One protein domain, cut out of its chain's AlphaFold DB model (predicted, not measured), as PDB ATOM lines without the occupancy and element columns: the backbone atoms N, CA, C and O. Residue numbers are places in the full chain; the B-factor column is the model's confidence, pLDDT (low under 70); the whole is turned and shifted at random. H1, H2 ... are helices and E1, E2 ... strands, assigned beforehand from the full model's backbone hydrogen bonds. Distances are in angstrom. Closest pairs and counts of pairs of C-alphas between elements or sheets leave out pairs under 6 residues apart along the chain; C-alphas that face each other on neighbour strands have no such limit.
ATOM      1  N   LYS A  36      98.909  65.216  83.380       94.44
ATOM      2  CA  LYS A  36      99.128  65.728  84.737       94.44
ATOM      3  C   LYS A  36     100.149  64.892  85.527       94.44
ATOM      4  O   LYS A  36     100.990  65.460  86.205       94.44
ATOM      5  N   SER A  37     100.122  63.563  85.406       95.81
ATOM      6  CA  SER A  37     101.085  62.704  86.113       95.81
ATOM      7  C   SER A  37     102.523  62.962  85.658       95.81
ATOM      8  O   SER A  37     103.407  63.111  86.490       95.81
ATOM      9  N   HIS A  38     102.743  63.112  84.348       96.44
ATOM     10  CA  HIS A  38     104.064  63.421  83.802       96.44
ATOM     11  C   HIS A  38     104.557  64.804  84.259       96.44
ATOM     12  O   HIS A  38     105.729  64.979  84.583       96.44
ATOM     13  N   HIS A  39     103.656  65.787  84.337       96.56
ATOM     14  CA  HIS A  39     103.963  67.080  84.942       96.56
ATOM     15  C   HIS A  39     104.447  66.929  86.396       96.56
ATOM     16  O   HIS A  39     105.498  67.464  86.750       96.56
ATOM     17  N   ASP A  40     103.723  66.168  87.216       96.00
ATOM     18  CA  ASP A  40     104.054  65.980  88.632       96.00
ATOM     19  C   ASP A  40     105.391  65.227  88.812       96.00
ATOM     20  O   ASP A  40     106.198  65.588  89.668       96.00
ATOM     21  N   GLU A  41     105.692  64.253  87.945       97.06
ATOM     22  CA  GLU A  41     106.992  63.565  87.889       97.06
ATOM     23  C   GLU A  41     108.155  64.509  87.553       97.06
ATOM     24  O   GLU A  41     109.253  64.367  88.094       97.06
ATOM     25  N   ILE A  42     107.941  65.481  86.662       96.56
ATOM     26  CA  ILE A  42     108.959  66.484  86.330       96.56
ATOM     27  C   ILE A  42     109.217  67.397  87.530       96.56
ATOM     28  O   ILE A  42     110.379  67.649  87.847       96.56
ATOM     29  N   LEU A  43     108.164  67.851  88.215       95.81
ATOM     30  CA  LEU A  43     108.305  68.687  89.411       95.81
ATOM     31  C   LEU A  43     108.994  67.943  90.563       95.81
ATOM     32  O   LEU A  43     109.803  68.529  91.281       95.81
ATOM     33  N   ALA A  44     108.757  66.635  90.695       96.19
ATOM     34  CA  ALA A  44     109.404  65.795  91.703       96.19
ATOM     35  C   ALA A  44     110.937  65.703  91.551       96.19
ATOM     36  O   ALA A  44     111.620  65.291  92.487       96.19
ATOM     37  N   LYS A  45     111.508  66.123  90.410       95.19
ATOM     38  CA  LYS A  45     112.968  66.175  90.199       95.19
ATOM     39  C   LYS A  45     113.668  67.264  91.021       95.19
ATOM     40  O   LYS A  45     114.896  67.286  91.036       95.19
ATOM     41  N   GLY A  46     112.925  68.169  91.668       92.94
ATOM     42  CA  GLY A  46     113.487  69.193  92.557       92.94
ATOM     43  C   GLY A  46     114.374  70.218  91.845       92.94
ATOM     44  O   GLY A  46     115.309  70.753  92.437       92.94
ATOM     45  N   LYS A  47     114.123  70.460  90.554       94.75
ATOM     46  CA  LYS A  47     114.797  71.483  89.745       94.75
ATOM     47  C   LYS A  47     113.803  72.580  89.378       94.75
ATOM     48  O   LYS A  47     112.619  72.270  89.266       94.75
ATOM     49  N   PRO A  48     114.246  73.828  89.149       96.50
ATOM     50  CA  PRO A  48     113.371  74.847  88.591       96.50
ATOM     51  C   PRO A  48     112.843  74.406  87.224       96.50
ATOM     52  O   PRO A  48     113.576  73.817  86.424       96.50
ATOM     53  N   VAL A  49     111.571  74.687  86.958       97.00
ATOM     54  CA  VAL A  49     110.884  74.256  85.737       97.00
ATOM     55  C   VAL A  49     110.216  75.445  85.073       97.00
ATOM     56  O   VAL A  49     109.568  76.267  85.721       97.00
ATOM     57  N   VAL A  50     110.347  75.513  83.753       97.19
ATOM     58  CA  VAL A  50     109.624  76.460  82.910       97.19
ATOM     59  C   VAL A  50     108.662  75.672  82.044       97.19
ATOM     60  O   VAL A  50     109.066  74.737  81.352       97.19
ATOM     61  N   ILE A  51     107.387  76.047  82.081       97.62
ATOM     62  CA  ILE A  51     106.333  75.416  81.289       97.62
ATOM     63  C   ILE A  51     105.809  76.425  80.278       97.62
ATOM     64  O   ILE A  51     105.223  77.434  80.664       97.62
ATOM     65  N   MET A  52     105.983  76.146  78.988       97.00
ATOM     66  CA  MET A  52     105.343  76.898  77.913       97.00
ATOM     67  C   MET A  52     104.065  76.192  77.456       97.00
ATOM     68  O   MET A  52     104.115  75.126  76.846       97.00
ATOM     69  N   PHE A  53     102.914  76.810  77.688       97.69
ATOM     70  CA  PHE A  53     101.667  76.399  77.050       97.69
ATOM     71  C   PHE A  53     101.644  76.912  75.610       97.69
ATOM     72  O   PHE A  53     101.827  78.108  75.377       97.69
ATOM     73  N   THR A  54     101.421  76.013  74.655       96.62
ATOM     74  CA  THR A  54     101.497  76.254  73.206       96.62
ATOM     75  C   THR A  54     100.387  75.497  72.459       96.62
ATOM     76  O   THR A  54      99.642  74.741  73.078       96.62
ATOM     77  N   ALA A  55     100.264  75.722  71.150       94.94
ATOM     78  CA  ALA A  55      99.392  74.981  70.235       94.94
ATOM     79  C   ALA A  55      99.925  75.069  68.790       94.94
ATOM     80  O   ALA A  55     100.611  76.032  68.436       94.94
ATOM     81  N   ASP A  56      99.567  74.117  67.926       92.19
ATOM     82  CA  ASP A  56     100.069  74.044  66.538       92.19
ATOM     83  C   ASP A  56      99.640  75.226  65.647       92.19
ATOM     84  O   ASP A  56     100.364  75.655  64.736       92.19
ATOM     85  N   TRP A  57      98.466  75.798  65.918       91.56
ATOM     86  CA  TRP A  57      97.931  76.960  65.201       91.56
ATOM     87  C   TRP A  57      98.473  78.298  65.730       91.56
ATOM     88  O   TRP A  57      98.240  79.346  65.124       91.56
ATOM     89  N   CYS A  58      99.219  78.297  66.839       94.81
ATOM     90  CA  CYS A  58      99.693  79.513  67.489       94.81
ATOM     91  C   CYS A  58     100.918  80.106  66.766       94.81
ATOM     92  O   CYS A  58     102.053  79.666  66.949       94.81
ATOM     93  N   GLY A  59     100.701  81.161  65.972       94.31
ATOM     94  CA  GLY A  59     101.774  81.856  65.246       94.31
ATOM     95  C   GLY A  59     102.860  82.439  66.158       94.31
ATOM     96  O   GLY A  59     104.045  82.232  65.912       94.31
ATOM     97  N   ALA A  60     102.475  83.095  67.258       94.69
ATOM     98  CA  ALA A  60     103.429  83.650  68.225       94.69
ATOM     99  C   ALA A  60     104.280  82.563  68.912       94.69
ATOM    100  O   ALA A  60     105.449  82.789  69.208       94.69
ATOM    101  N   CYS A  61     103.726  81.366  69.113       95.69
ATOM    102  CA  CYS A  61     104.453  80.239  69.692       95.69
ATOM    103  C   CYS A  61     105.583  79.758  68.764       95.69
ATOM    104  O   CYS A  61     106.668  79.429  69.237       95.69
ATOM    105  N   LYS A  62     105.362  79.792  67.441       93.88
ATOM    106  CA  LYS A  62     106.385  79.461  66.430       93.88
ATOM    107  C   LYS A  62     107.528  80.478  66.395       93.88
ATOM    108  O   LYS A  62     108.645  80.104  66.066       93.88
ATOM    109  N   ILE A  63     107.254  81.734  66.748       93.94
ATOM    110  CA  ILE A  63     108.279  82.780  66.887       93.94
ATOM    111  C   ILE A  63     109.086  82.575  68.173       93.94
ATOM    112  O   ILE A  63     110.294  82.760  68.163       93.94
ATOM    113  N   ALA A  64     108.432  82.165  69.263       94.31
ATOM    114  CA  ALA A  64     109.098  81.943  70.543       94.31
ATOM    115  C   ALA A  64     110.009  80.704  70.540       94.31
ATOM    116  O   ALA A  64     111.079  80.737  71.139       94.31
ATOM    117  N   ALA A  65     109.600  79.609  69.883       92.81
ATOM    118  CA  ALA A  65     110.309  78.327  69.939       92.81
ATOM    119  C   ALA A  65     111.818  78.419  69.600       92.81
ATOM    120  O   ALA A  65     112.613  77.961  70.423       92.81
ATOM    121  N   PRO A  66     112.256  79.064  68.496       92.94
ATOM    122  CA  PRO A  66     113.679  79.194  68.167       92.94
ATOM    123  C   PRO A  66     114.534  79.854  69.257       92.94
ATOM    124  O   PRO A  66     115.694  79.485  69.425       92.94
ATOM    125  N   ASP A  67     113.988  80.806  70.015       93.12
ATOM    126  CA  ASP A  67     114.742  81.489  71.071       93.12
ATOM    127  C   ASP A  67     115.053  80.547  72.248       93.12
ATOM    128  O   ASP A  67     116.128  80.622  72.854       93.12
ATOM    129  N   PHE A  68     114.158  79.590  72.522       92.31
ATOM    130  CA  PHE A  68     114.418  78.520  73.484       92.31
ATOM    131  C   PHE A  68     115.424  77.503  72.945       92.31
ATOM    132  O   PHE A  68     116.382  77.173  73.644       92.31
ATOM    133  N   GLU A  69     115.226  77.036  71.709       90.56
ATOM    134  CA  GLU A  69     116.048  75.992  71.086       90.56
ATOM    135  C   GLU A  69     117.524  76.383  70.955       90.56
ATOM    136  O   GLU A  69     118.401  75.532  71.114       90.56
ATOM    137  N   ASN A  70     117.798  77.654  70.655       85.12
ATOM    138  CA  ASN A  70     119.139  78.107  70.295       85.12
ATOM    139  C   ASN A  70     119.960  78.619  71.485       85.12
ATOM    140  O   ASN A  70     121.168  78.392  71.520       85.12
ATOM    141  N   GLU A  71     119.341  79.322  72.438       87.06
ATOM    142  CA  GLU A  71     120.095  80.116  73.417       87.06
ATOM    143  C   GLU A  71     119.668  79.879  74.865       87.06
ATOM    144  O   GLU A  71     120.523  79.611  75.714       87.06
ATOM    145  N   LEU A  72     118.365  79.947  75.165       89.00
ATOM    146  CA  LEU A  72     117.906  79.896  76.558       89.00
ATOM    147  C   LEU A  72     118.191  78.535  77.200       89.00
ATOM    148  O   LEU A  72     118.723  78.481  78.304       89.00
ATOM    149  N   ILE A  73     117.912  77.430  76.506       91.50
ATOM    150  CA  ILE A  73     118.145  76.089  77.064       91.50
ATOM    151  C   ILE A  73     119.639  75.850  77.324       91.50
ATOM    152  O   ILE A  73     120.007  75.282  78.350       91.50
ATOM    153  N   ALA A  74     120.509  76.317  76.424       90.62
ATOM    154  CA  ALA A  74     121.957  76.182  76.577       90.62
ATOM    155  C   ALA A  74     122.516  77.055  77.715       90.62
ATOM    156  O   ALA A  74     123.491  76.673  78.360       90.62
ATOM    157  N   SER A  75     121.897  78.211  77.966       90.88
ATOM    158  CA  SER A  75     122.336  79.165  78.991       90.88
ATOM    159  C   SER A  75     121.934  78.764  80.414       90.88
ATOM    160  O   SER A  75     122.580  79.212  81.360       90.88
ATOM    161  N   TYR A  76     120.902  77.924  80.567       92.38
ATOM    162  CA  TYR A  76     120.334  77.525  81.863       92.38
ATOM    163  C   TYR A  76     120.212  75.994  82.005       92.38
ATOM    164  O   TYR A  76     119.098  75.463  82.065       92.38
ATOM    165  N   PRO A  77     121.332  75.246  82.055       91.38
ATOM    166  CA  PRO A  77     121.322  73.776  82.104       91.38
ATOM    167  C   PRO A  77     120.700  73.184  83.384       91.38
ATOM    168  O   PRO A  77     120.326  72.009  83.429       91.38
ATOM    169  N   ASP A  87      95.660  72.140  73.452       92.88
ATOM    170  CA  ASP A  87      94.496  71.575  72.756       92.88
ATOM    171  C   ASP A  87      94.277  70.088  73.069       92.88
ATOM    172  O   ASP A  87      93.197  69.549  72.824       92.88
ATOM    173  N   LEU A  88      95.269  69.418  73.661       91.62
ATOM    174  CA  LEU A  88      95.142  68.018  74.053       91.62
ATOM    175  C   LEU A  88      94.202  67.859  75.256       91.62
ATOM    176  O   LEU A  88      94.382  68.466  76.312       91.62
ATOM    177  N   GLU A  89      93.236  66.944  75.160       91.62
ATOM    178  CA  GLU A  89      92.310  66.680  76.274       91.62
ATOM    179  C   GLU A  89      93.039  66.198  77.545       91.62
ATOM    180  O   GLU A  89      92.650  66.550  78.660       91.62
ATOM    181  N   ALA A  90      94.157  65.476  77.401       92.19
ATOM    182  CA  ALA A  90      94.972  65.003  78.525       92.19
ATOM    183  C   ALA A  90      95.617  66.137  79.354       92.19
ATOM    184  O   ALA A  90      95.946  65.934  80.528       92.19
ATOM    185  N   THR A  91      95.778  67.333  78.780       93.12
ATOM    186  CA  THR A  91      96.435  68.493  79.413       93.12
ATOM    187  C   THR A  91      95.436  69.558  79.883       93.12
ATOM    188  O   THR A  91      95.814  70.524  80.549       93.12
ATOM    189  N   LYS A  92      94.137  69.364  79.633       94.75
ATOM    190  CA  LYS A  92      93.049  70.280  80.022       94.75
ATOM    191  C   LYS A  92      93.006  70.594  81.517       94.75
ATOM    192  O   LYS A  92      92.719  71.726  81.917       94.75
ATOM    193  N   SER A  93      93.324  69.604  82.350       95.75
ATOM    194  CA  SER A  93      93.440  69.776  83.801       95.75
ATOM    195  C   SER A  93      94.574  70.739  84.170       95.75
ATOM    196  O   SER A  93      94.351  71.640  84.973       95.75
ATOM    197  N   LEU A  94      95.740  70.629  83.521       95.81
ATOM    198  CA  LEU A  94      96.875  71.541  83.707       95.81
ATOM    199  C   LEU A  94      96.544  72.956  83.226       95.81
ATOM    200  O   LEU A  94      96.801  73.924  83.938       95.81
ATOM    201  N   LYS A  95      95.910  73.085  82.054       95.81
ATOM    202  CA  LYS A  95      95.439  74.376  81.525       95.81
ATOM    203  C   LYS A  95      94.539  75.097  82.533       95.81
ATOM    204  O   LYS A  95      94.686  76.298  82.752       95.81
ATOM    205  N   THR A  96      93.627  74.353  83.158       96.38
ATOM    206  CA  THR A  96      92.701  74.874  84.173       96.38
ATOM    207  C   THR A  96      93.431  75.213  85.472       96.38
ATOM    208  O   THR A  96      93.239  76.300  86.008       96.38
ATOM    209  N   GLN A  97      94.310  74.321  85.944       95.50
ATOM    210  CA  GLN A  97      95.107  74.501  87.161       95.50
ATOM    211  C   GLN A  97      95.950  75.782  87.117       95.50
ATOM    212  O   GLN A  97      95.999  76.510  88.103       95.50
ATOM    213  N   TYR A  98      96.572  76.074  85.973       96.62
ATOM    214  CA  TYR A  98      97.397  77.269  85.783       96.62
ATOM    215  C   TYR A  98      96.629  78.479  85.227       96.62
ATOM    216  O   TYR A  98      97.230  79.520  84.967       96.62
ATOM    217  N   GLY A  99      95.309  78.372  85.036       96.12
ATOM    218  CA  GLY A  99      94.471  79.479  84.565       96.12
ATOM    219  C   GLY A  99      94.856  80.004  83.177       96.12
ATOM    220  O   GLY A  99      94.821  81.213  82.935       96.12
ATOM    221  N   ILE A 100      95.252  79.117  82.261       96.81
ATOM    222  CA  ILE A 100      95.764  79.493  80.940       96.81
ATOM    223  C   ILE A 100      94.620  79.975  80.040       96.81
ATOM    224  O   ILE A 100      93.746  79.206  79.636       96.81
ATOM    225  N   GLN A 101      94.655  81.266  79.707       94.00
ATOM    226  CA  GLN A 101      93.632  81.956  78.906       94.00
ATOM    227  C   GLN A 101      94.125  82.389  77.520       94.00
ATOM    228  O   GLN A 101      93.315  82.735  76.667       94.00
ATOM    229  N   ALA A 102      95.439  82.403  77.293       95.50
ATOM    230  CA  ALA A 102      96.047  82.825  76.035       95.50
ATOM    231  C   ALA A 102      97.351  82.062  75.787       95.50
ATOM    232  O   ALA A 102      97.959  81.547  76.727       95.50
ATOM    233  N   TYR A 122     104.183  86.366  74.158       95.75
ATOM    234  CA  TYR A 122     105.626  86.345  73.935       95.75
ATOM    235  C   TYR A 122     106.207  87.770  73.930       95.75
ATOM    236  O   TYR A 122     106.087  88.457  72.917       95.75
ATOM    237  N   PRO A 123     106.820  88.235  75.037       92.94
ATOM    238  CA  PRO A 123     107.405  89.578  75.122       92.94
ATOM    239  C   PRO A 123     108.792  89.694  74.467       92.94
ATOM    240  O   PRO A 123     109.379  90.772  74.482       92.94
ATOM    241  N   GLY A 124     109.330  88.599  73.922       94.50
ATOM    242  CA  GLY A 124     110.699  88.514  73.421       94.50
ATOM    243  C   GLY A 124     111.661  87.849  74.410       94.50
ATOM    244  O   GLY A 124     111.392  87.738  75.611       94.50
ATOM    245  N   LYS A 125     112.801  87.402  73.877       92.38
ATOM    246  CA  LYS A 125     113.797  86.588  74.582       92.38
ATOM    247  C   LYS A 125     114.340  87.269  75.840       92.38
ATOM    248  O   LYS A 125     114.393  86.638  76.889       92.38
ATOM    249  N   ASP A 126     114.690  88.553  75.764       92.38
ATOM    250  CA  ASP A 126     115.341  89.270  76.873       92.38
ATOM    251  C   ASP A 126     114.441  89.380  78.111       92.38
ATOM    252  O   ASP A 126     114.897  89.230  79.246       92.38
ATOM    253  N   ALA A 127     113.137  89.573  77.898       92.50
ATOM    254  CA  ALA A 127     112.159  89.601  78.979       92.50
ATOM    255  C   ALA A 127     112.026  88.220  79.644       92.50
ATOM    256  O   ALA A 127     112.063  88.123  80.871       92.50
ATOM    257  N   ILE A 128     111.944  87.143  78.852       94.62
ATOM    258  CA  ILE A 128     111.949  85.769  79.380       94.62
ATOM    259  C   ILE A 128     113.240  85.496  80.161       94.62
ATOM    260  O   ILE A 128     113.182  84.960  81.267       94.62
ATOM    261  N   ASN A 129     114.385  85.934  79.640       92.56
ATOM    262  CA  ASN A 129     115.691  85.780  80.274       92.56
ATOM    263  C   ASN A 129     115.741  86.414  81.676       92.56
ATOM    264  O   ASN A 129     116.219  85.801  82.634       92.56
ATOM    265  N   GLY A 130     115.160  87.608  81.834       91.31
ATOM    266  CA  GLY A 130     115.035  88.269  83.137       91.31
ATOM    267  C   GLY A 130     114.244  87.448  84.165       91.31
ATOM    268  O   GLY A 130     114.595  87.417  85.350       91.31
ATOM    269  N   HIS A 131     113.212  86.724  83.725       91.56
ATOM    270  CA  HIS A 131     112.442  85.832  84.595       91.56
ATOM    271  C   HIS A 131     113.211  84.558  84.967       91.56
ATOM    272  O   HIS A 131     113.145  84.129  86.121       91.56
ATOM    273  N   LEU A 132     113.994  83.992  84.042       91.06
ATOM    274  CA  LEU A 132     114.837  82.816  84.299       91.06
ATOM    275  C   LEU A 132     115.922  83.102  85.342       91.06
ATOM    276  O   LEU A 132     116.138  82.295  86.245       91.06
ATOM    277  N   GLY A 133     116.539  84.288  85.298       85.06
ATOM    278  CA  GLY A 133     117.532  84.699  86.298       85.06
ATOM    279  C   GLY A 133     116.997  84.699  87.738       85.06
ATOM    280  O   GLY A 133     117.752  84.464  88.683       85.06
ATOM    281  N   SER A 134     115.687  84.897  87.916       80.69
ATOM    282  CA  SER A 134     115.040  84.874  89.233       80.69
ATOM    283  C   SER A 134     114.835  83.455  89.782       80.69
ATOM    284  O   SER A 134     114.827  83.277  91.000       80.69
ATOM    285  N   LEU A 135     114.712  82.441  88.914       83.81
ATOM    286  CA  LEU A 135     114.537  81.037  89.314       83.81
ATOM    287  C   LEU A 135     115.801  80.419  89.924       83.81
ATOM    288  O   LEU A 135     115.709  79.531  90.766       83.81
ATOM    289  N   ASN A 136     116.973  80.929  89.550       71.12
ATOM    290  CA  ASN A 136     118.271  80.404  89.974       71.12
ATOM    291  C   ASN A 136     118.806  80.965  91.296       71.12
ATOM    292  O   ASN A 136     119.982  80.779  91.621       71.12
TER     293      ASN A 136
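This is residues 36 to 77, 87 to 102 and 122 to 136 of the 239 residues of the protein "Thioredoxin" of Candidatus Dependentiae bacterium ADurb.Bin331 (UniProt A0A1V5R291). A single strand, E1, runs through the middle of a loose frame of four helices, with H2 and H4 to one side of it and H1 and H3 to the other. The printed part has 73 residues, with H1, E1, H2, H3, H4 in chain order, mostly helix. It is only just compact, close to loose, with a radius of gyration of the C-alphas of 13.4 A and spans of 32 by 31 by 18 A.

H2, residues 59 to 75, has a kink of 49 degrees near residue 69. It only just touches H4, residues 125 to 135, with 3 pairs of C-alphas within 8 A, the closest Asp 67 and Lys 125 at 6.3 A; their tilt is steep, 52 degrees, the same way. E1, residues 49 to 54, pairs with no named strand; E1 and H4 are near each other, with 5 pairs of C-alphas within 10 A. H1, residues 36 to 43, touches H3, residues 89 to 97, at a steep tilt of 58 degrees, the same way; their closest C-alphas, Lys 36 and Leu 94, are 6.3 A apart. H1 is apart from H2 and H4. Every O i to N i+4 pair is within hydrogen-bond range in H1, but 7 of 13 in H2, 3 of 5 in H3 and 5 of 7 in H4.

H2 is 24.9 A long, E1 and H4 15.8 A each. H1 begins at C-alpha 36 (99.128, 65.728, 84.737); H4 ends at C-alpha 135 (114.537, 81.037, 89.314).

Cuts leave C-alphas 77 and 87 28.5 A apart, and 102 and 122 10.4 A apart. No printed residue is under 70 in pLDDT.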